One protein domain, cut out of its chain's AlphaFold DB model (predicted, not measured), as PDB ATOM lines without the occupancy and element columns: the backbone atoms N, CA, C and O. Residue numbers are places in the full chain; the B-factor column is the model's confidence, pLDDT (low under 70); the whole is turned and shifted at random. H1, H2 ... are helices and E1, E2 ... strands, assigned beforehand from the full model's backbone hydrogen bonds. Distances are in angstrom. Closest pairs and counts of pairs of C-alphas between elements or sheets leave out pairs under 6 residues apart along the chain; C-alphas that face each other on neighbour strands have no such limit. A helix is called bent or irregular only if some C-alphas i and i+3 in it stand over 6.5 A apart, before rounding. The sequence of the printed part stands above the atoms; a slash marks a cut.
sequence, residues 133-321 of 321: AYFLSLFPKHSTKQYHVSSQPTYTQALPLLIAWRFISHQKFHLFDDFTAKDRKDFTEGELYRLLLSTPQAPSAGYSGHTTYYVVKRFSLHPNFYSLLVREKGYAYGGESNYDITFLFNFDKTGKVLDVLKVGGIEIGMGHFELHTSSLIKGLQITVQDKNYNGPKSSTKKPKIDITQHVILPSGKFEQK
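AT A GLANCE: This is residues 133 to 321 of the 321 residues of an uncharacterized protein of Microscillaceae bacterium (UniProt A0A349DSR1). A large, twisted antiparallel sheet makes the body, most of it one long meander from E2 to E9, with the helical hairpin of H2 and H3 packed beside E2, where H2 also meets Val 257 of E5. E1, from before the hairpin, pairs with E6, and the short H1 only grazes the sheet. The printed part has 189 residues, with three named helices and nine named strands in the order H1 E1 H2 H3 E2 E3 E4 E5 E6 E7 E8 E9, and its class is mixed, helices and strands. It is compact, with a radius of gyration of the C-alphas of 16.7 A and spans of 45 by 41 by 35 A.

HOW THE PARTS SIT: In the branched sheet, E2, residues 210 to 219, is an edge strand and the antiparallel neighbour of E3, residues 226 to 235, with N 212 and O 233 within hydrogen-bond range at 2.8 A. E4, residues 242 to 251, lies on the other side of E3 (N 230 and O 247, 2.9 A). E5, residues 257 to 269, follows beside E4 (N 244 and O 266, 2.8 A) and bends by 86 degrees at residue 266. E6, residues 273 to 282, has three neighbours: E5 (N 267 and O 275, 2.9 A) and E1, residues 146 to 149 (N 149 and O 279, 2.8 A), on one side, and E7, residues 285 to 292 (N 278 and O 289, 2.9 A), on the other side. E8, residues 304 to 312, pairs with E7 (N 288 and O 308, 2.9 A) and with the edge strand E9, residues 318 to 320 (N 311 and O 319, 2.8 A). H2, residues 161 to 175, is on the sheet; its closest C-alphas to E5 are those of Gln 171 and Val 257, 6.0 A. H3, residues 181 to 197, touches H2 at a shallow tilt of 31 degrees, opposite ways, closest at the C-alphas of His 170 and Thr 188, 5.5 A. H1, residues 133 to 137, is close to H2 but not clearly touching, the C-alphas of Phe 135 and Ile 163 being 7.3 A apart. In H1 and H3 every O i to N i+4 pair is within hydrogen-bond range; in H2, 6 of 11 are.

IN THESE COORDINATES: H1 begins at C-alpha 133 (-7.173, -28.901, 30.257) and spans 6.2 A; E1 spans 9.9 A. H2 spans 21.0 A and is irregular, but only just: C-alphas 167 and 170 are 6.54 A apart. H3 spans 24.7 A. E2, E3, E4 and E5 span 27.8, 28.7, 26.9 and 26.4 A, with C-alpha 210 at (-19.831, -4.577, 30.405). E6, E7 and E8 span 29.1, 22.8 and 26.0 A, and E9, 6.6 A long, ends at C-alpha 320 (-25.913, -24.463, 52.681).

THE WHOLE: The two C-alphas farthest apart, those of Thr 254 and Thr 300, are 48.9 A apart. The printed part has no cut. The links E1 to H2, H3 to E2 and E7 to E8 are long. Mean pLDDT of the printed part is 86.5, and it is under 70 in residues 173 to 177, 204 to 208, 237 to 239, 270 to 272 and 295 to 301.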
ATOM      1  N   ALA A 133      -8.517 -28.940  29.673       95.19
ATOM      2  CA  ALA A 133      -7.173 -28.901  30.257       95.19
ATOM      3  C   ALA A 133      -6.404 -27.601  29.945       95.19
ATOM      4  O   ALA A 133      -5.674 -27.106  30.802       95.19
ATOM      5  N   TYR A 134      -6.607 -27.016  28.757       94.88
ATOM      6  CA  TYR A 134      -6.034 -25.713  28.404       94.88
ATOM      7  C   TYR A 134      -6.646 -24.589  29.245       94.88
ATOM      8  O   TYR A 134      -5.933 -23.724  29.743       94.88
ATOM      9  N   PHE A 135      -7.963 -24.611  29.452       95.06
ATOM     10  CA  PHE A 135      -8.614 -23.647  30.334       95.06
ATOM     11  C   PHE A 135      -8.092 -23.779  31.769       95.06
ATOM     12  O   PHE A 135      -7.690 -22.785  32.367       95.06
ATOM     13  N   LEU A 136      -7.970 -25.007  32.282       95.50
ATOM     14  CA  LEU A 136      -7.399 -25.289  33.600       95.50
ATOM     15  C   LEU A 136      -5.945 -24.830  33.758       95.50
ATOM     16  O   LEU A 136      -5.543 -24.540  34.887       95.50
ATOM     17  N   SER A 137      -5.146 -24.812  32.683       94.75
ATOM     18  CA  SER A 137      -3.750 -24.361  32.738       94.75
ATOM     19  C   SER A 137      -3.609 -22.848  32.844       94.75
ATOM     20  O   SER A 137      -2.552 -22.379  33.249       94.75
ATOM     21  N   LEU A 138      -4.666 -22.088  32.536       94.25
ATOM     22  CA  LEU A 138      -4.670 -20.640  32.754       94.25
ATOM     23  C   LEU A 138      -4.681 -20.293  34.247       94.25
ATOM     24  O   LEU A 138      -4.282 -19.194  34.607       94.25
ATOM     25  N   PHE A 139      -5.114 -21.214  35.117       94.25
ATOM     26  CA  PHE A 139      -5.271 -20.960  36.546       94.25
ATOM     27  C   PHE A 139      -4.050 -21.415  37.351       94.25
ATOM     28  O   PHE A 139      -3.721 -22.609  37.349       94.25
ATOM     29  N   PRO A 140      -3.423 -20.518  38.134       93.38
ATOM     30  CA  PRO A 140      -2.360 -20.913  39.039       93.38
ATOM     31  C   PRO A 140      -2.915 -21.822  40.139       93.38
ATOM     32  O   PRO A 140      -3.966 -21.548  40.731       93.38
ATOM     33  N   LYS A 141      -2.194 -22.907  40.435       93.62
ATOM     34  CA  LYS A 141      -2.571 -23.842  41.501       93.62
ATOM     35  C   LYS A 141      -2.348 -23.196  42.868       93.62
ATOM     36  O   LYS A 141      -1.330 -22.544  43.092       93.62
ATOM     37  N   HIS A 142      -3.282 -23.407  43.781       90.81
ATOM     38  CA  HIS A 142      -3.104 -23.110  45.198       90.81
ATOM     39  C   HIS A 142      -2.675 -24.377  45.941       90.81
ATOM     40  O   HIS A 142      -3.252 -25.443  45.723       90.81
ATOM     41  N   SER A 143      -1.643 -24.271  46.775       85.12
ATOM     42  CA  SER A 143      -1.000 -25.420  47.426       85.12
ATOM     43  C   SER A 143      -1.600 -25.775  48.784       85.12
ATOM     44  O   SER A 143      -1.454 -26.912  49.229       85.12
ATOM     45  N   THR A 144      -2.271 -24.838  49.454       84.81
ATOM     46  CA  THR A 144      -2.803 -25.075  50.800       84.81
ATOM     47  C   THR A 144      -4.285 -25.448  50.755       84.81
ATOM     48  O   THR A 144      -5.003 -25.172  49.794       84.81
ATOM     49  N   LYS A 145      -4.767 -26.086  51.825       79.81
ATOM     50  CA  LYS A 145      -6.187 -26.442  51.980       79.81
ATOM     51  C   LYS A 145      -7.042 -25.282  52.495       79.81
ATOM     52  O   LYS A 145      -8.242 -25.463  52.673       79.81
ATOM     53  N   GLN A 146      -6.435 -24.127  52.760       92.62
ATOM     54  CA  GLN A 146      -7.114 -22.961  53.303       92.62
ATOM     55  C   GLN A 146      -6.839 -21.730  52.447       92.62
ATOM     56  O   GLN A 146      -5.692 -21.435  52.112       92.62
ATOM     57  N   TYR A 147      -7.887 -20.994  52.106       93.75
ATOM     58  CA  TYR A 147      -7.764 -19.781  51.316       93.75
ATOM     59  C   TYR A 147      -8.788 -18.749  51.765       93.75
ATOM     60  O   TYR A 147      -9.980 -19.042  51.844       93.75
ATOM     61  N   HIS A 148      -8.310 -17.543  52.055       94.75
ATOM     62  CA  HIS A 148      -9.168 -16.405  52.336       94.75
ATOM     63  C   HIS A 148      -9.435 -15.645  51.036       94.75
ATOM     64  O   HIS A 148      -8.507 -15.143  50.395       94.75
ATOM     65  N   VAL A 149     -10.704 -15.560  50.650       93.56
ATOM     66  CA  VAL A 149     -11.146 -14.744  49.524       93.56
ATOM     67  C   VAL A 149     -11.519 -13.367  50.067       93.56
ATOM     68  O   VAL A 149     -12.527 -13.204  50.753       93.56
ATOM     69  N   SER A 150     -10.685 -12.373  49.763       90.12
ATOM     70  CA  SER A 150     -10.949 -10.969  50.096       90.12
ATOM     71  C   SER A 150     -12.147 -10.420  49.309       90.12
ATOM     72  O   SER A 150     -12.438 -10.887  48.207       90.12
ATOM     73  N   SER A 151     -12.792  -9.371  49.826       84.81
ATOM     74  CA  SER A 151     -13.734  -8.560  49.042       84.81
ATOM     75  C   SER A 151     -13.040  -7.719  47.964       84.81
ATOM     76  O   SER A 151     -13.671  -7.309  46.997       84.81
ATOM     77  N   GLN A 152     -11.728  -7.501  48.089       80.69
ATOM     78  CA  GLN A 152     -10.892  -6.810  47.102       80.69
ATOM     79  C   GLN A 152      -9.584  -7.581  46.848       80.69
ATOM     80  O   GLN A 152      -8.527  -7.198  47.352       80.69
ATOM     81  N   PRO A 153      -9.611  -8.718  46.141       70.50
ATOM     82  CA  PRO A 153      -8.385  -9.457  45.841       70.50
ATOM     83  C   PRO A 153      -7.499  -8.736  44.805       70.50
ATOM     84  O   PRO A 153      -7.905  -7.772  44.156       70.50
ATOM     85  N   THR A 154      -6.261  -9.201  44.641       74.06
ATOM     86  CA  THR A 154      -5.312  -8.731  43.618       74.06
ATOM     87  C   THR A 154      -5.285  -9.688  42.426       74.06
ATOM     88  O   THR A 154      -5.326 -10.906  42.594       74.06
ATOM     89  N   TYR A 155      -5.230  -9.147  41.202       73.31
ATOM     90  CA  TYR A 155      -5.347  -9.942  39.974       73.31
ATOM     91  C   TYR A 155      -4.601  -9.288  38.819       73.31
ATOM     92  O   TYR A 155      -4.588  -8.063  38.703       73.31
ATOM     93  N   THR A 156      -4.037 -10.107  37.938       72.06
ATOM     94  CA  THR A 156      -3.142  -9.634  36.874       72.06
ATOM     95  C   THR A 156      -3.596 -10.022  35.469       72.06
ATOM     96  O   THR A 156      -3.169  -9.382  34.512       72.06
ATOM     97  N   GLN A 157      -4.476 -11.023  35.315       89.81
ATOM     98  CA  GLN A 157      -4.781 -11.601  34.003       89.81
ATOM     99  C   GLN A 157      -6.283 -11.776  33.744       89.81
ATOM    100  O   GLN A 157      -6.970 -12.565  34.398       89.81
ATOM    101  N   ALA A 158      -6.779 -11.060  32.732       93.19
ATOM    102  CA  ALA A 158      -8.101 -11.292  32.159       93.19
ATOM    103  C   ALA A 158      -8.110 -12.595  31.344       93.19
ATOM    104  O   ALA A 158      -7.143 -12.916  30.648       93.19
ATOM    105  N   LEU A 159      -9.218 -13.329  31.403       94.75
ATOM    106  CA  LEU A 159      -9.459 -14.443  30.496       94.75
ATOM    107  C   LEU A 159      -9.743 -13.905  29.084       94.75
ATOM    108  O   LEU A 159     -10.506 -12.940  28.952       94.75
ATOM    109  N   PRO A 160      -9.197 -14.543  28.029       94.12
ATOM    110  CA  PRO A 160      -9.637 -14.290  26.665       94.12
ATOM    111  C   PRO A 160     -11.153 -14.446  26.555       94.12
ATOM    112  O   PRO A 160     -11.720 -15.435  27.028       94.12
ATOM    113  N   LEU A 161     -11.803 -13.484  25.913       93.50
ATOM    114  CA  LEU A 161     -13.257 -13.377  25.841       93.50
ATOM    115  C   LEU A 161     -13.957 -14.677  25.427       93.50
ATOM    116  O   LEU A 161     -14.877 -15.125  26.106       93.50
ATOM    117  N   LEU A 162     -13.513 -15.309  24.338       92.25
ATOM    118  CA  LEU A 162     -14.155 -16.524  23.827       92.25
ATOM    119  C   LEU A 162     -13.893 -17.752  24.706       92.25
ATOM    120  O   LEU A 162     -14.704 -18.677  24.732       92.25
ATOM    121  N   ILE A 163     -12.790 -17.751  25.461       94.12
ATOM    122  CA  ILE A 163     -12.508 -18.771  26.474       94.12
ATOM    123  C   ILE A 163     -13.462 -18.610  27.657       94.12
ATOM    124  O   ILE A 163     -14.067 -19.594  28.082       94.12
ATOM    125  N   ALA A 164     -13.639 -17.380  28.147       93.75
ATOM    126  CA  ALA A 164     -14.589 -17.091  29.216       93.75
ATOM    127  C   ALA A 164     -16.029 -17.421  28.795       93.75
ATOM    128  O   ALA A 164     -16.738 -18.107  29.527       93.75
ATOM    129  N   TRP A 165     -16.431 -17.026  27.584       91.12
ATOM    130  CA  TRP A 165     -17.755 -17.342  27.052       91.12
ATOM    131  C   TRP A 165     -18.011 -18.854  27.009       91.12
ATOM    132  O   TRP A 165     -19.021 -19.309  27.541       91.12
ATOM    133  N   ARG A 166     -17.078 -19.647  26.458       90.12
ATOM    134  CA  ARG A 166     -17.246 -21.106  26.344       90.12
ATOM    135  C   ARG A 166     -17.322 -21.813  27.694       90.12
ATOM    136  O   ARG A 166     -18.184 -22.668  27.877       90.12
ATOM    137  N   PHE A 167     -16.368 -21.550  28.585       91.69
ATOM    138  CA  PHE A 167     -16.207 -22.358  29.798       91.69
ATOM    139  C   PHE A 167     -16.973 -21.810  31.002       91.69
ATOM    140  O   PHE A 167     -17.167 -22.546  31.963       91.69
ATOM    141  N   ILE A 168     -17.408 -20.548  30.966       91.25
ATOM    142  CA  ILE A 168     -18.065 -19.894  32.102       91.25
ATOM    143  C   ILE A 168     -19.486 -19.494  31.718       91.25
ATOM    144  O   ILE A 168     -20.430 -20.142  32.161       91.25
ATOM    145  N   SER A 169     -19.653 -18.480  30.865       84.75
ATOM    146  CA  SER A 169     -20.972 -17.892  30.590       84.75
ATOM    147  C   SER A 169     -21.946 -18.893  29.968       84.75
ATOM    148  O   SER A 169     -23.061 -19.037  30.455       84.75
ATOM    149  N   HIS A 170     -21.513 -19.651  28.957       80.56
ATOM    150  CA  HIS A 170     -22.349 -20.667  28.309       80.56
ATOM    151  C   HIS A 170     -22.740 -21.801  29.271       80.56
ATOM    152  O   HIS A 170     -23.804 -22.396  29.134       80.56
ATOM    153  N   GLN A 171     -21.886 -22.134  30.244       78.50
ATOM    154  CA  GLN A 171     -22.143 -23.241  31.170       78.50
ATOM    155  C   GLN A 171     -23.000 -22.822  32.371       78.50
ATOM    156  O   GLN A 171     -23.819 -23.608  32.837       78.50
ATOM    157  N   LYS A 172     -22.860 -21.574  32.838       73.38
ATOM    158  CA  LYS A 172     -23.567 -21.035  34.011       73.38
ATOM    159  C   LYS A 172     -25.089 -21.127  33.870       73.38
ATOM    160  O   LYS A 172     -25.762 -21.445  34.840       73.38
ATOM    161  N   PHE A 173     -25.634 -20.917  32.669       67.69
ATOM    162  CA  PHE A 173     -27.087 -20.948  32.457       67.69
ATOM    163  C   PHE A 173     -27.705 -22.346  32.437       67.69
ATOM    164  O   PHE A 173     -28.923 -22.472  32.533       67.69
ATOM    165  N   HIS A 174     -26.893 -23.402  32.345       64.44
ATOM    166  CA  HIS A 174     -27.381 -24.770  32.513       64.44
ATOM    167  C   HIS A 174     -27.689 -25.117  33.976       64.44
ATOM    168  O   HIS A 174     -28.228 -26.190  34.219       64.44
ATOM    169  N   LEU A 175     -27.357 -24.233  34.926       67.00
ATOM    170  CA  LEU A 175     -27.679 -24.385  36.346       67.00
ATOM    171  C   LEU A 175     -29.050 -23.801  36.723       67.00
ATOM    172  O   LEU A 175     -29.517 -24.043  37.829       67.00
ATOM    173  N   PHE A 176     -29.682 -23.020  35.839       68.56
ATOM    174  CA  PHE A 176     -31.020 -22.477  36.078       68.56
ATOM    175  C   PHE A 176     -32.053 -23.386  35.411       68.56
ATOM    176  O   PHE A 176     -32.260 -23.329  34.193       68.56
ATOM    177  N   ASP A 177     -32.678 -24.239  36.221       62.78
ATOM    178  CA  ASP A 177     -33.675 -25.214  35.765       62.78
ATOM    179  C   ASP A 177     -34.935 -24.536  35.189       62.78
ATOM    180  O   ASP A 177     -35.562 -25.078  34.278       62.78
ATOM    181  N   ASP A 178     -35.233 -23.305  35.619       72.56
ATOM    182  CA  ASP A 178     -36.429 -22.545  35.222       72.56
ATOM    183  C   ASP A 178     -36.372 -21.956  33.802       72.56
ATOM    184  O   ASP A 178     -37.370 -21.453  33.286       72.56
ATOM    185  N   PHE A 179     -35.211 -21.985  33.141       72.94
ATOM    186  CA  PHE A 179     -35.072 -21.398  31.809       72.94
ATOM    187  C   PHE A 179     -35.444 -22.386  30.708       72.94
ATOM    188  O   PHE A 179     -34.960 -23.521  30.654       72.94
ATOM    189  N   THR A 180     -36.247 -21.931  29.744       81.19
ATOM    190  CA  THR A 180     -36.491 -22.718  28.535       81.19
ATOM    191  C   THR A 180     -35.208 -22.817  27.699       81.19
ATOM    192  O   THR A 180     -34.257 -22.046  27.854       81.19
ATOM    193  N   ALA A 181     -35.158 -23.765  26.758       77.62
ATOM    194  CA  ALA A 181     -34.023 -23.868  25.835       77.62
ATOM    195  C   ALA A 181     -33.805 -22.583  25.015       77.62
ATOM    196  O   ALA A 181     -32.666 -22.249  24.686       77.62
ATOM    197  N   LYS A 182     -34.888 -21.858  24.713       78.19
ATOM    198  CA  LYS A 182     -34.836 -20.579  24.010       78.19
ATOM    199  C   LYS A 182     -34.241 -19.486  24.899       78.19
ATOM    200  O   LYS A 182     -33.302 -18.829  24.463       78.19
ATOM    201  N   ASP A 183     -34.707 -19.365  26.141       77.31
ATOM    202  CA  ASP A 183     -34.186 -18.361  27.079       77.31
ATOM    203  C   ASP A 183     -32.688 -18.564  27.303       77.31
ATOM    204  O   ASP A 183     -31.905 -17.625  27.187       77.31
ATOM    205  N   ARG A 184     -32.253 -19.816  27.510       77.31
ATOM    206  CA  ARG A 184     -30.825 -20.149  27.645       77.31
ATOM    207  C   ARG A 184     -29.992 -19.672  26.457       77.31
ATOM    208  O   ARG A 184     -28.873 -19.191  26.654       77.31
ATOM    209  N   LYS A 185     -30.514 -19.800  25.234       76.88
ATOM    210  CA  LYS A 185     -29.836 -19.326  24.025       76.88
ATOM    211  C   LYS A 185     -29.729 -17.800  24.017       76.88
ATOM    212  O   LYS A 185     -28.623 -17.287  23.857       76.88
ATOM    213  N   ASP A 186     -30.842 -17.107  24.240       76.00
ATOM    214  CA  ASP A 186     -30.899 -15.642  24.224       76.00
ATOM    215  C   ASP A 186     -29.976 -15.045  25.311       76.00
ATOM    216  O   ASP A 186     -29.198 -14.128  25.038       76.00
ATOM    217  N   PHE A 187     -29.952 -15.631  26.516       77.44
ATOM    218  CA  PHE A 187     -29.031 -15.239  27.592       77.44
ATOM    219  C   PHE A 187     -27.561 -15.498  27.249       77.44
ATOM    220  O   PHE A 187     -26.704 -14.651  27.506       77.44
ATOM    221  N   THR A 188     -27.247 -16.645  26.644       79.56
ATOM    222  CA  THR A 188     -25.868 -16.987  26.255       79.56
ATOM    223  C   THR A 188     -25.322 -16.036  25.188       79.56
ATOM    224  O   THR A 188     -24.145 -15.663  25.231       79.56
ATOM    225  N   GLU A 189     -26.164 -15.633  24.235       79.12
ATOM    226  CA  GLU A 189     -25.827 -14.633  23.217       79.12
ATOM    227  C   GLU A 189     -25.706 -13.227  23.835       79.12
ATOM    228  O   GLU A 189     -24.768 -12.493  23.510       79.12
ATOM    229  N   GLY A 190     -26.580 -12.884  24.788       81.31
ATOM    230  CA  GLY A 190     -26.500 -11.648  25.571       81.31
ATOM    231  C   GLY A 190     -25.197 -11.524  26.369       81.31
ATOM    232  O   GLY A 190     -24.538 -10.488  26.312       81.31
ATOM    233  N   GLU A 191     -24.758 -12.587  27.047       84.69
ATOM    234  CA  GLU A 191     -23.480 -12.588  27.772       84.69
ATOM    235  C   GLU A 191     -22.276 -12.461  26.836       84.69
ATOM    236  O   GLU A 191     -21.343 -11.714  27.135       84.69
ATOM    237  N   LEU A 192     -22.296 -13.119  25.669       87.44
ATOM    238  CA  LEU A 192     -21.253 -12.909  24.662       87.44
ATOM    239  C   LEU A 192     -21.179 -11.435  24.249       87.44
ATOM    240  O   LEU A 192     -20.086 -10.880  24.138       87.44
ATOM    241  N   TYR A 193     -22.330 -10.789  24.057       85.50
ATOM    242  CA  TYR A 193     -22.383  -9.368  23.738       85.50
ATOM    243  C   TYR A 193     -21.820  -8.494  24.869       85.50
ATOM    244  O   TYR A 193     -20.969  -7.643  24.607       85.50
ATOM    245  N   ARG A 194     -22.187  -8.750  26.130       86.88
ATOM    246  CA  ARG A 194     -21.641  -8.039  27.307       86.88
ATOM    247  C   ARG A 194     -20.129  -8.195  27.451       86.88
ATOM    248  O   ARG A 194     -19.435  -7.245  27.825       86.88
ATOM    249  N   LEU A 195     -19.605  -9.374  27.120       90.69
ATOM    250  CA  LEU A 195     -18.167  -9.596  27.047       90.69
ATOM    251  C   LEU A 195     -17.533  -8.777  25.918       90.69
ATOM    252  O   LEU A 195     -16.491  -8.167  26.125       90.69
ATOM    253  N   LEU A 196     -18.144  -8.721  24.732       89.50
ATOM    254  CA  LEU A 196     -17.605  -7.944  23.607       89.50
ATOM    255  C   LEU A 196     -17.569  -6.452  23.929       89.50
ATOM    256  O   LEU A 196     -16.597  -5.769  23.594       89.50
ATOM    257  N   LEU A 197     -18.585  -5.971  24.645       87.38
ATOM    258  CA  LEU A 197     -18.647  -4.599  25.120       87.38
ATOM    259  C   LEU A 197     -17.491  -4.253  26.062       87.38
ATOM    260  O   LEU A 197     -17.087  -3.098  26.099       87.38
ATOM    261  N   SER A 198     -16.908  -5.195  26.809       85.00
ATOM    262  CA  SER A 198     -15.779  -4.889  27.706       85.00
ATOM    263  C   SER A 198     -14.435  -4.689  26.998       85.00
ATOM    264  O   SER A 198     -13.429  -4.376  27.639       85.00
ATOM    265  N   THR A 199     -14.390  -4.840  25.673       87.94
ATOM    266  CA  THR A 199     -13.164  -4.639  24.895       87.94
ATOM    267  C   THR A 199     -12.877  -3.146  24.675       87.94
ATOM    268  O   THR A 199     -13.810  -2.358  24.509       87.94
ATOM    269  N   PRO A 200     -11.605  -2.701  24.612       83.06
ATOM    270  CA  PRO A 200     -11.269  -1.267  24.601       83.06
ATOM    271  C   PRO A 200     -11.798  -0.467  23.401       83.06
ATOM    272  O   PRO A 200     -11.806   0.764  23.421       83.06
ATOM    273  N   GLN A 201     -12.163  -1.155  22.316       84.50
ATOM    274  CA  GLN A 201     -12.667  -0.538  21.087       84.50
ATOM    275  C   GLN A 201     -14.189  -0.619  20.960       84.50
ATOM    276  O   GLN A 201     -14.742  -0.083  19.995       84.50
ATOM    277  N   ALA A 202     -14.865  -1.279  21.902       80.25
ATOM    278  CA  ALA A 202     -16.313  -1.318  21.934       80.25
ATOM    279  C   ALA A 202     -16.897   0.087  22.169       80.25
ATOM    280  O   ALA A 202     -16.265   0.936  22.807       80.25
ATOM    281  N   PRO A 203     -18.103   0.371  21.648       72.62
ATOM    282  CA  PRO A 203     -18.847   1.552  22.064       72.62
ATOM    283  C   PRO A 203     -19.209   1.467  23.558       72.62
ATOM    284  O   PRO A 203     -19.064   0.421  24.189       72.62
ATOM    285  N   SER A 204     -19.725   2.561  24.124       69.00
ATOM    286  CA  SER A 204     -20.296   2.523  25.473       69.00
ATOM    287  C   SER A 204     -21.372   1.430  25.581       69.00
ATOM    288  O   SER A 204     -22.175   1.284  24.657       69.00
ATOM    289  N   ALA A 205     -21.397   0.675  26.689       62.34
ATOM    290  CA  ALA A 205     -22.227  -0.533  26.823       62.34
ATOM    291  C   ALA A 205     -23.735  -0.348  26.658       62.34
ATOM    292  O   ALA A 205     -24.453  -1.339  26.539       62.34
ATOM    293  N   GLY A 206     -24.247   0.884  26.711       65.12
ATOM    294  CA  GLY A 206     -25.676   1.092  26.918       65.12
ATOM    295  C   GLY A 206     -26.176   0.314  28.146       65.12
ATOM    296  O   GLY A 206     -25.412  -0.040  29.045       65.12
ATOM    297  N   TYR A 207     -27.469   0.018  28.189       59.06
ATOM    298  CA  TYR A 207     -28.085  -0.634  29.349       59.06
ATOM    299  C   TYR A 207     -27.557  -2.058  29.626       59.06
ATOM    300  O   TYR A 207     -27.556  -2.505  30.766       59.06
ATOM    301  N   SER A 208     -27.053  -2.763  28.606       63.81
ATOM    302  CA  SER A 208     -26.597  -4.159  28.711       63.81
ATOM    303  C   SER A 208     -25.383  -4.359  29.629       63.81
ATOM    304  O   SER A 208     -25.142  -5.471  30.097       63.81
ATOM    305  N   GLY A 209     -24.627  -3.294  29.903       75.31
ATOM    306  CA  GLY A 209     -23.438  -3.330  30.749       75.31
ATOM    307  C   GLY A 209     -22.236  -4.057  30.131       75.31
ATOM    308  O   GLY A 209     -22.321  -4.711  29.093       75.31
ATOM    309  N   HIS A 210     -21.082  -3.913  30.774       85.19
ATOM    310  CA  HIS A 210     -19.831  -4.577  30.405       85.19
ATOM    311  C   HIS A 210     -19.548  -5.729  31.371       85.19
ATOM    312  O   HIS A 210     -19.809  -5.580  32.563       85.19
ATOM    313  N   THR A 211     -18.939  -6.815  30.889       89.75
ATOM    314  CA  THR A 211     -18.461  -7.919  31.742       89.75
ATOM    315  C   THR A 211     -17.046  -8.335  31.345       89.75
ATOM    316  O   THR A 211     -16.729  -8.450  30.163       89.75
ATOM    317  N   THR A 212     -16.162  -8.576  32.313       92.50
ATOM    318  CA  THR A 212     -14.840  -9.189  32.111       92.50
ATOM    319  C   THR A 212     -14.587 -10.242  33.178       92.50
ATOM    320  O   THR A 212     -14.800  -9.994  34.365       92.50
ATOM    321  N   TYR A 213     -14.070 -11.398  32.761       94.56
ATOM    322  CA  TYR A 213     -13.636 -12.451  33.672       94.56
ATOM    323  C   TYR A 213     -12.120 -12.434  33.858       94.56
ATOM    324  O   TYR A 213     -11.368 -12.242  32.901       94.56
ATOM    325  N   TYR A 214     -11.669 -12.694  35.081       94.44
ATOM    326  CA  TYR A 214     -10.257 -12.774  35.436       94.44
ATOM    327  C   TYR A 214      -9.945 -14.106  36.101       94.44
ATOM    328  O   TYR A 214     -10.733 -14.650  36.884       94.44
ATOM    329  N   VAL A 215      -8.750 -14.601  35.800       93.50
ATOM    330  CA  VAL A 215      -8.177 -15.763  36.468       93.50
ATOM    331  C   VAL A 215      -7.820 -15.385  37.902       93.50
ATOM    332  O   VAL A 215      -7.182 -14.356  38.131       93.50
ATOM    333  N   VAL A 216      -8.173 -16.245  38.859       93.06
ATOM    334  CA  VAL A 216      -7.735 -16.095  40.253       93.06
ATOM    335  C   VAL A 216      -6.861 -17.276  40.664       93.06
ATOM    336  O   VAL A 216      -5.637 -17.152  40.727       93.06
ATOM    337  N   LYS A 217      -7.465 -18.438  40.935       92.69
ATOM    338  CA  LYS A 217      -6.777 -19.629  41.454       92.69
ATOM    339  C   LYS A 217      -7.520 -20.902  41.084       92.69
ATOM    340  O   LYS A 217      -8.729 -20.888  40.881       92.69
ATOM    341  N   ARG A 218      -6.793 -22.017  41.076       93.69
ATOM    342  CA  ARG A 218      -7.351 -23.371  41.055       93.69
ATOM    343  C   ARG A 218      -7.012 -24.108  42.341       93.69
ATOM    344  O   ARG A 218      -5.845 -24.153  42.735       93.69
ATOM    345  N   PHE A 219      -8.006 -24.766  42.919       92.19
ATOM    346  CA  PHE A 219      -7.856 -25.627  44.084       92.19
ATOM    347  C   PHE A 219      -8.031 -27.101  43.725       92.19
ATOM    348  O   PHE A 219      -8.709 -27.460  42.761       92.19
ATOM    349  N   SER A 220      -7.439 -27.957  44.555       87.62
ATOM    350  CA  SER A 220      -7.664 -29.400  44.553       87.62
ATOM    351  C   SER A 220      -8.433 -29.780  45.819       87.62
ATOM    352  O   SER A 220      -7.852 -30.327  46.754       87.62
ATOM    353  N   LEU A 221      -9.717 -29.414  45.880       91.44
ATOM    354  CA  LEU A 221     -10.549 -29.639  47.070       91.44
ATOM    355  C   LEU A 221     -11.017 -31.097  47.183       91.44
ATOM    356  O   LEU A 221     -11.089 -31.628  48.286       91.44
ATOM    357  N   HIS A 222     -11.278 -31.754  46.050       93.88
ATOM    358  CA  HIS A 222     -11.723 -33.145  45.983       93.88
ATOM    359  C   HIS A 222     -11.199 -33.821  44.701       93.88
ATOM    360  O   HIS A 222     -11.079 -33.145  43.676       93.88
ATOM    361  N   PRO A 223     -10.913 -35.138  44.694       93.50
ATOM    362  CA  PRO A 223     -10.447 -35.840  43.494       93.50
ATOM    363  C   PRO A 223     -11.451 -35.846  42.332       93.50
ATOM    364  O   PRO A 223     -11.019 -35.892  41.183       93.50
ATOM    365  N   ASN A 224     -12.760 -35.751  42.589       95.38
ATOM    366  CA  ASN A 224     -13.796 -35.921  41.552       95.38
ATOM    367  C   ASN A 224     -14.010 -34.698  40.646       95.38
ATOM    368  O   ASN A 224     -14.501 -34.846  39.531       95.38
ATOM    369  N   PHE A 225     -13.613 -33.502  41.073       95.69
ATOM    370  CA  PHE A 225     -13.865 -32.260  40.336       95.69
ATOM    371  C   PHE A 225     -12.651 -31.326  40.376       95.69
ATOM    372  O   PHE A 225     -11.607 -31.658  40.943       95.69
ATOM    373  N   TYR A 226     -12.754 -30.189  39.700       95.81
ATOM    374  CA  TYR A 226     -11.820 -29.070  39.787       95.81
ATOM    375  C   TYR A 226     -12.551 -27.855  40.335       95.81
ATOM    376  O   TYR A 226     -13.650 -27.554  39.879       95.81
ATOM    377  N   SER A 227     -11.926 -27.131  41.261       96.38
ATOM    378  CA  SER A 227     -12.494 -25.899  41.809       96.38
ATOM    379  C   SER A 227     -11.692 -24.699  41.328       96.38
ATOM    380  O   SER A 227     -10.478 -24.635  41.545       96.38
ATOM    381  N   LEU A 228     -12.352 -23.757  40.661       95.88
ATOM    382  CA  LEU A 228     -11.740 -22.567  40.075       95.88
ATOM    383  C   LEU A 228     -12.339 -21.315  40.701       95.88
ATOM    384  O   LEU A 228     -13.551 -21.120  40.664       95.88
ATOM    385  N   LEU A 229     -11.484 -20.445  41.233       94.75
ATOM    386  CA  LEU A 229     -11.872 -19.076  41.531       94.75
ATOM    387  C   LEU A 229     -11.762 -18.242  40.270       94.75
ATOM    388  O   LEU A 229     -10.688 -18.128  39.668       94.75
ATOM    389  N   VAL A 230     -12.880 -17.625  39.923       95.06
ATOM    390  CA  VAL A 230     -13.006 -16.700  38.808       95.06
ATOM    391  C   VAL A 230     -13.567 -15.402  39.359       95.06
ATOM    392  O   VAL A 230     -14.584 -15.399  40.051       95.06
ATOM    393  N   ARG A 231     -12.917 -14.292  39.027       93.44
ATOM    394  CA  ARG A 231     -13.462 -12.962  39.283       93.44
ATOM    395  C   ARG A 231     -14.255 -12.506  38.070       93.44
ATOM    396  O   ARG A 231     -13.782 -12.633  36.945       93.44
ATOM    397  N   GLU A 232     -15.419 -11.937  38.311       93.00
ATOM    398  CA  GLU A 232     -16.266 -11.283  37.331       93.00
ATOM    399  C   GLU A 232     -16.381  -9.801  37.696       93.00
ATOM    400  O   GLU A 232     -16.780  -9.457  38.809       93.00
ATOM    401  N   LYS A 233     -16.009  -8.922  36.768       91.12
ATOM    402  CA  LYS A 233     -16.137  -7.475  36.933       91.12
ATOM    403  C   LYS A 233     -17.020  -6.909  35.838       91.12
ATOM    404  O   LYS A 233     -16.807  -7.215  34.664       91.12
ATOM    405  N   GLY A 234     -17.944  -6.041  36.210       89.12
ATOM    406  CA  GLY A 234     -18.831  -5.395  35.264       89.12
ATOM    407  C   GLY A 234     -19.499  -4.145  35.807       89.12
ATOM    408  O   GLY A 234     -19.386  -3.815  36.986       89.12
ATOM    409  N   TYR A 235     -20.159  -3.416  34.915       85.69
ATOM    410  CA  TYR A 235     -20.964  -2.246  35.261       85.69
ATOM    411  C   TYR A 235     -22.011  -1.967  34.183       85.69
ATOM    412  O   TYR A 235     -21.772  -2.241  33.005       85.69
ATOM    413  N   ALA A 236     -23.151  -1.411  34.586       77.38
ATOM    414  CA  ALA A 236     -24.168  -0.865  33.692       77.38
ATOM    415  C   ALA A 236     -23.806   0.572  33.269       77.38
ATOM    416  O   ALA A 236     -23.124   1.300  33.997       77.38
ATOM    417  N   TYR A 237     -24.238   0.999  32.078       69.19
ATOM    418  CA  TYR A 237     -24.029   2.379  31.624       69.19
ATOM    419  C   TYR A 237     -24.682   3.381  32.584       69.19
ATOM    420  O   TYR A 237     -25.772   3.138  33.077       69.19
ATOM    421  N   GLY A 238     -23.993   4.492  32.863       66.38
ATOM    422  CA  GLY A 238     -24.388   5.453  33.902       66.38
ATOM    423  C   GLY A 238     -23.797   5.162  35.288       66.38
ATOM    424  O   GLY A 238     -23.874   6.020  36.159       66.38
ATOM    425  N   GLY A 239     -23.155   4.001  35.491       66.94
ATOM    426  CA  GLY A 239     -22.549   3.629  36.779       66.94
ATOM    427  C   GLY A 239     -23.574   3.270  37.860       66.94
ATOM    428  O   GLY A 239     -23.219   3.146  39.025       66.94
ATOM    429  N   GLU A 240     -24.836   3.094  37.468       72.81
ATOM    430  CA  GLU A 240     -25.978   2.831  38.353       72.81
ATOM    431  C   GLU A 240     -25.894   1.451  39.022       72.81
ATOM    432  O   GLU A 240     -26.501   1.214  40.064       72.81
ATOM    433  N   SER A 241     -25.137   0.541  38.411       79.06
ATOM    434  CA  SER A 241     -24.742  -0.735  38.987       79.06
ATOM    435  C   SER A 241     -23.318  -1.056  38.559       79.06
ATOM    436  O   SER A 241     -22.955  -0.902  37.388       79.06
ATOM    437  N   ASN A 242     -22.509  -1.510  39.503       87.56
ATOM    438  CA  ASN A 242     -21.171  -2.003  39.258       87.56
ATOM    439  C   ASN A 242     -20.872  -3.141  40.216       87.56
ATOM    440  O   ASN A 242     -21.185  -3.101  41.402       87.56
ATOM    441  N   TYR A 243     -20.219  -4.160  39.696       88.81
ATOM    442  CA  TYR A 243     -19.914  -5.338  40.466       88.81
ATOM    443  C   TYR A 243     -18.512  -5.813  40.149       88.81
ATOM    444  O   TYR A 243     -17.959  -5.636  39.060       88.81
ATOM    445  N   ASP A 244     -17.927  -6.396  41.167       92.00
ATOM    446  CA  ASP A 244     -16.582  -6.891  41.179       92.00
ATOM    447  C   ASP A 244     -16.564  -8.071  42.150       92.00
ATOM    448  O   ASP A 244     -16.252  -7.943  43.331       92.00
ATOM    449  N   ILE A 245     -17.018  -9.216  41.652       93.12
ATOM    450  CA  ILE A 245     -17.365 -10.387  42.450       93.12
ATOM    451  C   ILE A 245     -16.470 -11.564  42.110       93.12
ATOM    452  O   ILE A 245     -15.962 -11.691  41.002       93.12
ATOM    453  N   THR A 246     -16.243 -12.436  43.081       95.00
ATOM    454  CA  THR A 246     -15.472 -13.663  42.911       95.00
ATOM    455  C   THR A 246     -16.373 -14.855  43.173       95.00
ATOM    456  O   THR A 246     -16.997 -14.966  44.230       95.00
ATOM    457  N   PHE A 247     -16.403 -15.761  42.206       95.44
ATOM    458  CA  PHE A 247     -17.133 -17.013  42.270       95.44
ATOM    459  C   PHE A 247     -16.168 -18.185  42.386       95.44
ATOM    460  O   PHE A 247     -15.109 -18.200  41.753       95.44
ATOM    461  N   LEU A 248     -16.566 -19.186  43.161       96.06
ATOM    462  CA  LEU A 248     -15.972 -20.509  43.162       96.06
ATOM    463  C   LEU A 248     -16.830 -21.411  42.282       96.06
ATOM    464  O   LEU A 248     -17.967 -21.725  42.626       96.06
ATOM    465  N   PHE A 249     -16.279 -21.820  41.148       96.81
ATOM    466  CA  PHE A 249     -16.902 -22.777  40.247       96.81
ATOM    467  C   PHE A 249     -16.343 -24.169  40.502       96.81
ATOM    468  O   PHE A 249     -15.121 -24.343  40.519       96.81
ATOM    469  N   ASN A 250     -17.219 -25.161  40.615       96.62
ATOM    470  CA  ASN A 250     -16.829 -26.563  40.559       96.62
ATOM    471  C   ASN A 250     -17.127 -27.115  39.167       96.62
ATOM    472  O   ASN A 250     -18.221 -26.939  38.639       96.62
ATOM    473  N   PHE A 251     -16.145 -27.785  38.576       96.06
ATOM    474  CA  PHE A 251     -16.231 -28.403  37.258       96.06
ATOM    475  C   PHE A 251     -15.951 -29.893  37.350       96.06
ATOM    476  O   PHE A 251     -15.024 -30.306  38.051       96.06
ATOM    477  N   ASP A 252     -16.671 -30.701  36.585       94.50
ATOM    478  CA  ASP A 252     -16.305 -32.103  36.420       94.50
ATOM    479  C   ASP A 252     -14.995 -32.257  35.618       94.50
ATOM    480  O   ASP A 252     -14.340 -31.291  35.209       94.50
ATOM    481  N   LYS A 253     -14.575 -33.503  35.386       92.62
ATOM    482  CA  LYS A 253     -13.348 -33.784  34.624       92.62
ATOM    483  C   LYS A 253     -13.462 -33.473  33.128       92.62
ATOM    484  O   LYS A 253     -12.428 -33.331  32.479       92.62
ATOM    485  N   THR A 254     -14.677 -33.344  32.598       91.69
ATOM    486  CA  THR A 254     -14.945 -33.011  31.189       91.69
ATOM    487  C   THR A 254     -14.998 -31.500  30.944       91.69
ATOM    488  O   THR A 254     -14.813 -31.049  29.812       91.69
ATOM    489  N   GLY A 255     -15.167 -30.709  32.008       91.19
ATOM    490  CA  GLY A 255     -15.292 -29.255  31.963       91.19
ATOM    491  C   GLY A 255     -16.729 -28.746  32.019       91.19
ATOM    492  O   GLY A 255     -16.953 -27.572  31.722       91.19
ATOM    493  N   LYS A 256     -17.693 -29.589  32.405       91.94
ATOM    494  CA  LYS A 256     -19.061 -29.161  32.710       91.94
ATOM    495  C   LYS A 256     -19.096 -28.512  34.092       91.94
ATOM    496  O   LYS A 256     -18.517 -29.052  35.037       91.94
ATOM    497  N   VAL A 257     -19.777 -27.374  34.216       93.31
ATOM    498  CA  VAL A 257     -20.008 -26.742  35.523       93.31
ATOM    499  C   VAL A 257     -20.965 -27.617  36.332       93.31
ATOM    500  O   VAL A 257     -22.046 -27.965  35.863       93.31
ATOM    501  N   LEU A 258     -20.537 -27.985  37.536       94.00
ATOM    502  CA  LEU A 258     -21.317 -28.734  38.517       94.00
ATOM    503  C   LEU A 258     -22.143 -27.791  39.383       94.00
ATOM    504  O   LEU A 258     -23.315 -28.065  39.622       94.00
ATOM    505  N   ASP A 259     -21.519 -26.705  39.847       94.44
ATOM    506  CA  ASP A 259     -22.156 -25.686  40.676       94.44
ATOM    507  C   ASP A 259     -21.284 -24.420  40.786       94.44
ATOM    508  O   ASP A 259     -20.091 -24.433  40.439       94.44
ATOM    509  N   VAL A 260     -21.863 -23.328  41.289       94.81
ATOM    510  CA  VAL A 260     -21.200 -22.033  41.475       94.81
ATOM    511  C   VAL A 260     -21.628 -21.359  42.781       94.81
ATOM    512  O   VAL A 260     -22.811 -21.237  43.072       94.81
ATOM    513  N   LEU A 261     -20.660 -20.840  43.539       95.38
ATOM    514  CA  LEU A 261     -20.914 -20.078  44.765       95.38
ATOM    515  C   LEU A 261     -20.230 -18.709  44.707       95.38
ATOM    516  O   LEU A 261     -19.042 -18.620  44.390       95.38
ATOM    517  N   LYS A 262     -20.952 -17.633  45.038       95.06
ATOM    518  CA  LYS A 262     -20.350 -16.309  45.269       95.06
ATOM    519  C   LYS A 262     -19.591 -16.349  46.596       95.06
ATOM    520  O   LYS A 262     -20.172 -16.622  47.636       95.06
ATOM    521  N   VAL A 263     -18.289 -16.092  46.551       96.06
ATOM    522  CA  VAL A 263     -17.378 -16.274  47.696       96.06
ATOM    523  C   VAL A 263     -16.557 -15.027  48.012       96.06
ATOM    524  O   VAL A 263     -15.767 -15.025  48.954       96.06
ATOM    525  N   GLY A 264     -16.710 -13.958  47.237       95.25
ATOM    526  CA  GLY A 264     -16.031 -12.704  47.516       95.25
ATOM    527  C   GLY A 264     -16.484 -11.568  46.616       95.25
ATOM    528  O   GLY A 264     -17.170 -11.788  45.618       95.25
ATOM    529  N   GLY A 265     -16.041 -10.364  46.949       93.88
ATOM    530  CA  GLY A 265     -16.133  -9.188  46.098       93.88
ATOM    531  C   GLY A 265     -16.998  -8.061  46.638       93.88
ATOM    532  O   GLY A 265     -17.416  -8.074  47.793       93.88
ATOM    533  N   ILE A 266     -17.260  -7.089  45.772       91.38
ATOM    534  CA  ILE A 266     -18.108  -5.929  46.021       91.38
ATOM    535  C   ILE A 266     -19.169  -5.859  44.930       91.38
ATOM    536  O   ILE A 266     -18.871  -5.990  43.744       91.38
ATOM    537  N   GLU A 267     -20.404  -5.618  45.328       89.88
ATOM    538  CA  GLU A 267     -21.526  -5.418  44.423       89.88
ATOM    539  C   GLU A 267     -22.289  -4.166  44.834       89.88
ATOM    540  O   GLU A 267     -22.651  -4.007  45.999       89.88
ATOM    541  N   ILE A 268     -22.503  -3.277  43.871       86.38
ATOM    542  CA  ILE A 268     -23.258  -2.042  44.021       86.38
ATOM    543  C   ILE A 268     -24.388  -2.097  43.003       86.38
ATOM    544  O   ILE A 268     -24.128  -2.167  41.802       86.38
ATOM    545  N   GLY A 269     -25.632  -2.116  43.470       77.94
ATOM    546  CA  GLY A 269     -26.798  -2.256  42.598       77.94
ATOM    547  C   GLY A 269     -27.612  -0.979  42.415       77.94
ATOM    548  O   GLY A 269     -27.501  -0.021  43.188       77.94
ATOM    549  N   MET A 270     -28.501  -1.021  41.415       69.06
ATOM    550  CA  MET A 270     -29.519   0.008  41.190       69.06
ATOM    551  C   MET A 270     -30.439   0.048  42.416       69.06
ATOM    552  O   MET A 270     -31.052  -0.959  42.761       69.06
ATOM    553  N   GLY A 271     -30.495   1.186  43.113       63.41
ATOM    554  CA  GLY A 271     -31.199   1.314  44.398       63.41
ATOM    555  C   GLY A 271     -30.291   1.460  45.622       63.41
ATOM    556  O   GLY A 271     -30.779   1.366  46.744       63.41
ATOM    557  N   HIS A 272     -28.994   1.727  45.421       66.75
ATOM    558  CA  HIS A 272     -28.053   2.075  46.490       66.75
ATOM    559  C   HIS A 272     -27.907   0.972  47.547       66.75
ATOM    560  O   HIS A 272     -27.966   1.258  48.735       66.75
ATOM    561  N   PHE A 273     -27.697  -0.284  47.163       78.81
ATOM    562  CA  PHE A 273     -27.100  -1.251  48.090       78.81
ATOM    563  C   PHE A 273     -25.628  -1.438  47.739       78.81
ATOM    564  O   PHE A 273     -25.253  -1.363  46.573       78.81
ATOM    565  N   GLU A 274     -24.802  -1.656  48.756       88.12
ATOM    566  CA  GLU A 274     -23.389  -1.995  48.609       88.12
ATOM    567  C   GLU A 274     -23.136  -3.225  49.476       88.12
ATOM    568  O   GLU A 274     -23.300  -3.186  50.700       88.12
ATOM    569  N   LEU A 275     -22.781  -4.326  48.825       89.75
ATOM    570  CA  LEU A 275     -22.580  -5.626  49.442       89.75
ATOM    571  C   LEU A 275     -21.117  -6.029  49.303       89.75
ATOM    572  O   LEU A 275     -20.606  -6.142  48.191       89.75
ATOM    573  N   HIS A 276     -20.448  -6.254  50.432       93.62
ATOM    574  CA  HIS A 276     -19.077  -6.759  50.476       93.62
ATOM    575  C   HIS A 276     -19.091  -8.199  50.947       93.62
ATOM    576  O   HIS A 276     -19.379  -8.470  52.112       93.62
ATOM    577  N   THR A 277     -18.723  -9.102  50.055       95.44
ATOM    578  CA  THR A 277     -18.607 -10.526  50.339       95.44
ATOM    579  C   THR A 277     -17.140 -10.872  50.565       95.44
ATOM    580  O   THR A 277     -16.252 -10.452  49.820       95.44
ATOM    581  N   SER A 278     -16.873 -11.678  51.578       96.94
ATOM    582  CA  SER A 278     -15.581 -12.326  51.805       96.94
ATOM    583  C   SER A 278     -15.820 -13.758  52.249       96.94
ATOM    584  O   SER A 278     -16.910 -14.086  52.714       96.94
ATOM    585  N   SER A 279     -14.829 -14.628  52.110       97.31
ATOM    586  CA  SER A 279     -14.986 -15.996  52.590       97.31
ATOM    587  C   SER A 279     -13.691 -16.629  53.048       97.31
ATOM    588  O   SER A 279     -12.586 -16.230  52.669       97.31
ATOM    589  N   LEU A 280     -13.855 -17.673  53.851       97.25
ATOM    590  CA  LEU A 280     -12.807 -18.611  54.186       97.25
ATOM    591  C   LEU A 280     -13.159 -19.984  53.619       97.25
ATOM    592  O   LEU A 280     -14.127 -20.610  54.044       97.25
ATOM    593  N   ILE A 281     -12.340 -20.465  52.688       96.06
ATOM    594  CA  ILE A 281     -12.398 -21.835  52.175       96.06
ATOM    595  C   ILE A 281     -11.429 -22.669  53.011       96.06
ATOM    596  O   ILE A 281     -10.245 -22.338  53.068       96.06
ATOM    597  N   LYS A 282     -11.904 -23.742  53.648       95.38
ATOM    598  CA  LYS A 282     -11.099 -24.695  54.427       95.38
ATOM    599  C   LYS A 282     -11.477 -26.126  54.037       95.38
ATOM    600  O   LYS A 282     -12.402 -26.725  54.581       95.38
ATOM    601  N   GLY A 283     -10.749 -26.687  53.074       92.94
ATOM    602  CA  GLY A 283     -11.082 -27.978  52.471       92.94
ATOM    603  C   GLY A 283     -12.452 -27.930  51.791       92.94
ATOM    604  O   GLY A 283     -12.660 -27.126  50.889       92.94
ATOM    605  N   LEU A 284     -13.374 -28.787  52.233       95.25
ATOM    606  CA  LEU A 284     -14.749 -28.854  51.722       95.25
ATOM    607  C   LEU A 284     -15.728 -27.949  52.485       95.25
ATOM    608  O   LEU A 284     -16.922 -28.011  52.233       95.25
ATOM    609  N   GLN A 285     -15.254 -27.141  53.433       97.12
ATOM    610  CA  GLN A 285     -16.086 -26.195  54.175       97.12
ATOM    611  C   GLN A 285     -15.801 -24.774  53.700       97.12
ATOM    612  O   GLN A 285     -14.640 -24.393  53.525       97.12
ATOM    613  N   ILE A 286     -16.855 -23.987  53.510       97.81
ATOM    614  CA  ILE A 286     -16.762 -22.581  53.125       97.81
ATOM    615  C   ILE A 286     -17.601 -21.767  54.101       97.81
ATOM    616  O   ILE A 286     -18.774 -22.054  54.316       97.81
ATOM    617  N   THR A 287     -17.005 -20.733  54.680       98.25
ATOM    618  CA  THR A 287     -17.735 -19.721  55.446       98.25
ATOM    619  C   THR A 287     -17.752 -18.443  54.632       98.25
ATOM    620  O   THR A 287     -16.690 -17.883  54.365       98.25
ATOM    621  N   VAL A 288     -18.936 -17.999  54.226       97.75
ATOM    622  CA  VAL A 288     -19.142 -16.750  53.489       97.75
ATOM    623  C   VAL A 288     -19.668 -15.705  54.463       97.75
ATOM    624  O   VAL A 288     -20.590 -15.968  55.228       97.75
ATOM    625  N   GLN A 289     -19.055 -14.529  54.447       97.50
ATOM    626  CA  GLN A 289     -19.472 -13.367  55.211       97.50
ATOM    627  C   GLN A 289     -19.860 -12.253  54.246       97.50
ATOM    628  O   GLN A 289     -19.021 -11.766  53.483       97.50
ATOM    629  N   ASP A 290     -21.096 -11.803  54.374       94.31
ATOM    630  CA  ASP A 290     -21.678 -10.703  53.630       94.31
ATOM    631  C   ASP A 290     -21.849  -9.488  54.542       94.31
ATOM    632  O   ASP A 290     -22.389  -9.581  55.644       94.31
ATOM    633  N   LYS A 291     -21.364  -8.331  54.091       92.94
ATOM    634  CA  LYS A 291     -21.528  -7.041  54.768       92.94
ATOM    635  C   LYS A 291     -22.348  -6.123  53.874       92.94
ATOM    636  O   LYS A 291     -21.841  -5.647  52.859       92.94
ATOM    637  N   ASN A 292     -23.599  -5.878  54.247       89.19
ATOM    638  CA  ASN A 292     -24.501  -4.990  53.522       89.19
ATOM    639  C   ASN A 292     -24.517  -3.596  54.166       89.19
ATOM    640  O   ASN A 292     -24.860  -3.445  55.341       89.19
ATOM    641  N   TYR A 293     -24.162  -2.577  53.388       84.94
ATOM    642  CA  TYR A 293     -24.072  -1.185  53.831       84.94
ATOM    643  C   TYR A 293     -25.342  -0.354  53.561       84.94
ATOM    644  O   TYR A 293     -25.394   0.802  53.990       84.94
ATOM    645  N   ASN A 294     -26.379  -0.913  52.908       75.31
ATOM    646  CA  ASN A 294     -27.626  -0.207  52.552       75.31
ATOM    647  C   ASN A 294     -27.360   1.192  51.938       75.31
ATOM    648  O   ASN A 294     -27.939   2.199  52.367       75.31
ATOM    649  N   GLY A 295     -26.376   1.284  51.043       68.56
ATOM    650  CA  GLY A 295     -25.929   2.537  50.428       68.56
ATOM    651  C   GLY A 295     -24.493   2.447  49.927       68.56
ATOM    652  O   GLY A 295     -23.733   1.680  50.519       68.56
ATOM    653  N   PRO A 296     -24.083   3.272  48.938       62.72
ATOM    654  CA  PRO A 296     -22.680   3.608  48.747       62.72
ATOM    655  C   PRO A 296     -22.098   4.046  50.089       62.72
ATOM    656  O   PRO A 296     -22.716   4.856  50.787       62.72
ATOM    657  N   LYS A 297     -20.954   3.481  50.462       60.38
ATOM    658  CA  LYS A 297     -20.287   3.591  51.760       60.38
ATOM    659  C   LYS A 297     -20.383   4.999  52.364       60.38
ATOM    660  O   LYS A 297     -19.533   5.854  52.131       60.38
ATOM    661  N   SER A 298     -21.393   5.233  53.203       53.44
ATOM    662  CA  SER A 298     -21.388   6.371  54.118       53.44
ATOM    663  C   SER A 298     -20.455   5.977  55.262       53.44
ATOM    664  O   SER A 298     -20.602   4.910  55.862       53.44
ATOM    665  N   SER A 299     -19.466   6.817  55.550       53.28
ATOM    666  CA  SER A 299     -18.429   6.617  56.576       53.28
ATOM    667  C   SER A 299     -18.967   6.383  57.999       53.28
ATOM    668  O   SER A 299     -18.187   6.133  58.914       53.28
ATOM    669  N   THR A 300     -20.286   6.434  58.193       53.91
ATOM    670  CA  THR A 300     -20.983   6.413  59.481       53.91
ATOM    671  C   THR A 300     -21.898   5.198  59.691       53.91
ATOM    672  O   THR A 300     -22.411   5.023  60.796       53.91
ATOM    673  N   LYS A 301     -22.108   4.326  58.691       64.31
ATOM    674  CA  LYS A 301     -23.020   3.170  58.818       64.31
ATOM    675  C   LYS A 301     -22.288   1.884  59.215       64.31
ATOM    676  O   LYS A 301     -21.375   1.430  58.523       64.31
ATOM    677  N   LYS A 302     -22.740   1.246  60.303       79.69
ATOM    678  CA  LYS A 302     -22.387  -0.149  60.617       79.69
ATOM    679  C   LYS A 302     -23.098  -1.063  59.609       79.69
ATOM    680  O   LYS A 302     -24.319  -0.954  59.493       79.69
ATOM    681  N   PRO A 303     -22.382  -1.936  58.883       87.12
ATOM    682  CA  PRO A 303     -23.029  -2.845  57.948       87.12
ATOM    683  C   PRO A 303     -23.838  -3.902  58.700       87.12
ATOM    684  O   PRO A 303     -23.440  -4.342  59.783       87.12
ATOM    685  N   LYS A 304     -24.927  -4.369  58.087       88.88
ATOM    686  CA  LYS A 304     -25.545  -5.637  58.479       88.88
ATOM    687  C   LYS A 304     -24.602  -6.762  58.052       88.88
ATOM    688  O   LYS A 304     -24.144  -6.765  56.910       88.88
ATOM    689  N   ILE A 305     -24.284  -7.668  58.975       93.12
ATOM    690  CA  ILE A 305     -23.388  -8.796  58.724       93.12
ATOM    691  C   ILE A 305     -24.216 -10.073  58.722       93.12
ATOM    692  O   ILE A 305     -24.826 -10.393  59.739       93.12
ATOM    693  N   ASP A 306     -24.162 -10.804  57.618       94.44
ATOM    694  CA  ASP A 306     -24.753 -12.128  57.480       94.44
ATOM    695  C   ASP A 306     -23.619 -13.139  57.231       94.44
ATOM    696  O   ASP A 306     -22.689 -12.880  56.463       94.44
ATOM    697  N   ILE A 307     -23.643 -14.276  57.933       96.94
ATOM    698  CA  ILE A 307     -22.648 -15.346  57.785       96.94
ATOM    699  C   ILE A 307     -23.380 -16.614  57.378       96.94
ATOM    700  O   ILE A 307     -24.283 -17.060  58.081       96.94
ATOM    701  N   THR A 308     -22.962 -17.213  56.269       97.50
ATOM    702  CA  THR A 308     -23.487 -18.493  55.792       97.50
ATOM    703  C   THR A 308     -22.379 -19.533  55.733       97.50
ATOM    704  O   THR A 308     -21.218 -19.236  55.431       97.50
ATOM    705  N   GLN A 309     -22.727 -20.772  56.065       97.75
ATOM    706  CA  GLN A 309     -21.818 -21.907  55.990       97.75
ATOM    707  C   GLN A 309     -22.265 -22.833  54.871       97.75
ATOM    708  O   GLN A 309     -23.438 -23.171  54.768       97.75
ATOM    709  N   HIS A 310     -21.306 -23.264  54.062       97.88
ATOM    710  CA  HIS A 310     -21.529 -24.175  52.951       97.88
ATOM    711  C   HIS A 310     -20.596 -25.374  53.072       97.88
ATOM    712  O   HIS A 310     -19.444 -25.247  53.506       97.88
ATOM    713  N   VAL A 311     -21.080 -26.538  52.655       97.56
ATOM    714  CA  VAL A 311     -20.269 -27.737  52.448       97.56
ATOM    715  C   VAL A 311     -20.249 -28.085  50.969       97.56
ATOM    716  O   VAL A 311     -21.257 -27.999  50.277       97.56
ATOM    717  N   ILE A 312     -19.075 -28.477  50.481       96.69
ATOM    718  CA  ILE A 312     -18.907 -28.997  49.131       96.69
ATOM    719  C   ILE A 312     -19.105 -30.508  49.171       96.69
ATOM    720  O   ILE A 312     -18.323 -31.235  49.792       96.69
ATOM    721  N   LEU A 313     -20.138 -30.979  48.487       96.94
ATOM    722  CA  LEU A 313     -20.451 -32.396  48.375       96.94
ATOM    723  C   LEU A 313     -19.480 -33.111  47.420       96.94
ATOM    724  O   LEU A 313     -18.899 -32.477  46.533       96.94
ATOM    725  N   PRO A 314     -19.333 -34.448  47.504       95.06
ATOM    726  CA  PRO A 314     -18.536 -35.223  46.545       95.06
ATOM    727  C   PRO A 314     -18.990 -35.074  45.084       95.06
ATOM    728  O   PRO A 314     -18.195 -35.294  44.166       95.06
ATOM    729  N   SER A 315     -20.253 -34.683  44.877       95.38
ATOM    730  CA  SER A 315     -20.843 -34.327  43.582       95.38
ATOM    731  C   SER A 315     -20.357 -32.983  43.028       95.38
ATOM    732  O   SER A 315     -20.668 -32.656  41.889       95.38
ATOM    733  N   GLY A 316     -19.618 -32.196  43.816       95.12
ATOM    734  CA  GLY A 316     -19.192 -30.837  43.484       95.12
ATOM    735  C   GLY A 316     -20.255 -29.764  43.724       95.12
ATOM    736  O   GLY A 316     -19.974 -28.598  43.461       95.12
ATOM    737  N   LYS A 317     -21.439 -30.126  44.230       96.12
ATOM    738  CA  LYS A 317     -22.479 -29.159  44.608       96.12
ATOM    739  C   LYS A 317     -22.175 -28.482  45.943       96.12
ATOM    740  O   LYS A 317     -21.547 -29.093  46.812       96.12
ATOM    741  N   PHE A 318     -22.622 -27.242  46.087       96.00
ATOM    742  CA  PHE A 318     -22.595 -26.501  47.343       96.00
ATOM    743  C   PHE A 318     -23.917 -26.716  48.083       96.00
ATOM    744  O   PHE A 318     -24.992 -26.540  47.518       96.00
ATOM    745  N   GLU A 319     -23.838 -27.098  49.353       96.75
ATOM    746  CA  GLU A 319     -24.994 -27.241  50.237       96.75
ATOM    747  C   GLU A 319     -24.856 -26.257  51.395       96.75
ATOM    748  O   GLU A 319     -23.857 -26.284  52.124       96.75
ATOM    749  N   GLN A 320     -25.844 -25.376  51.548       95.25
ATOM    750  CA  GLN A 320     -25.913 -24.463  52.681       95.25
ATOM    751  C   GLN A 320     -26.366 -25.230  53.929       95.25
ATOM    752  O   GLN A 320     -27.321 -26.000  53.869       95.25
ATOM    753  N   LYS A 321     -25.667 -25.008  55.043       89.12
ATOM    754  CA  LYS A 321     -25.979 -25.593  56.351       89.12
ATOM    755  C   LYS A 321     -26.959 -24.772  57.166       89.12
ATOM    756  O   LYS A 321     -26.913 -23.523  57.051       89.12
TER     757      LYS A 321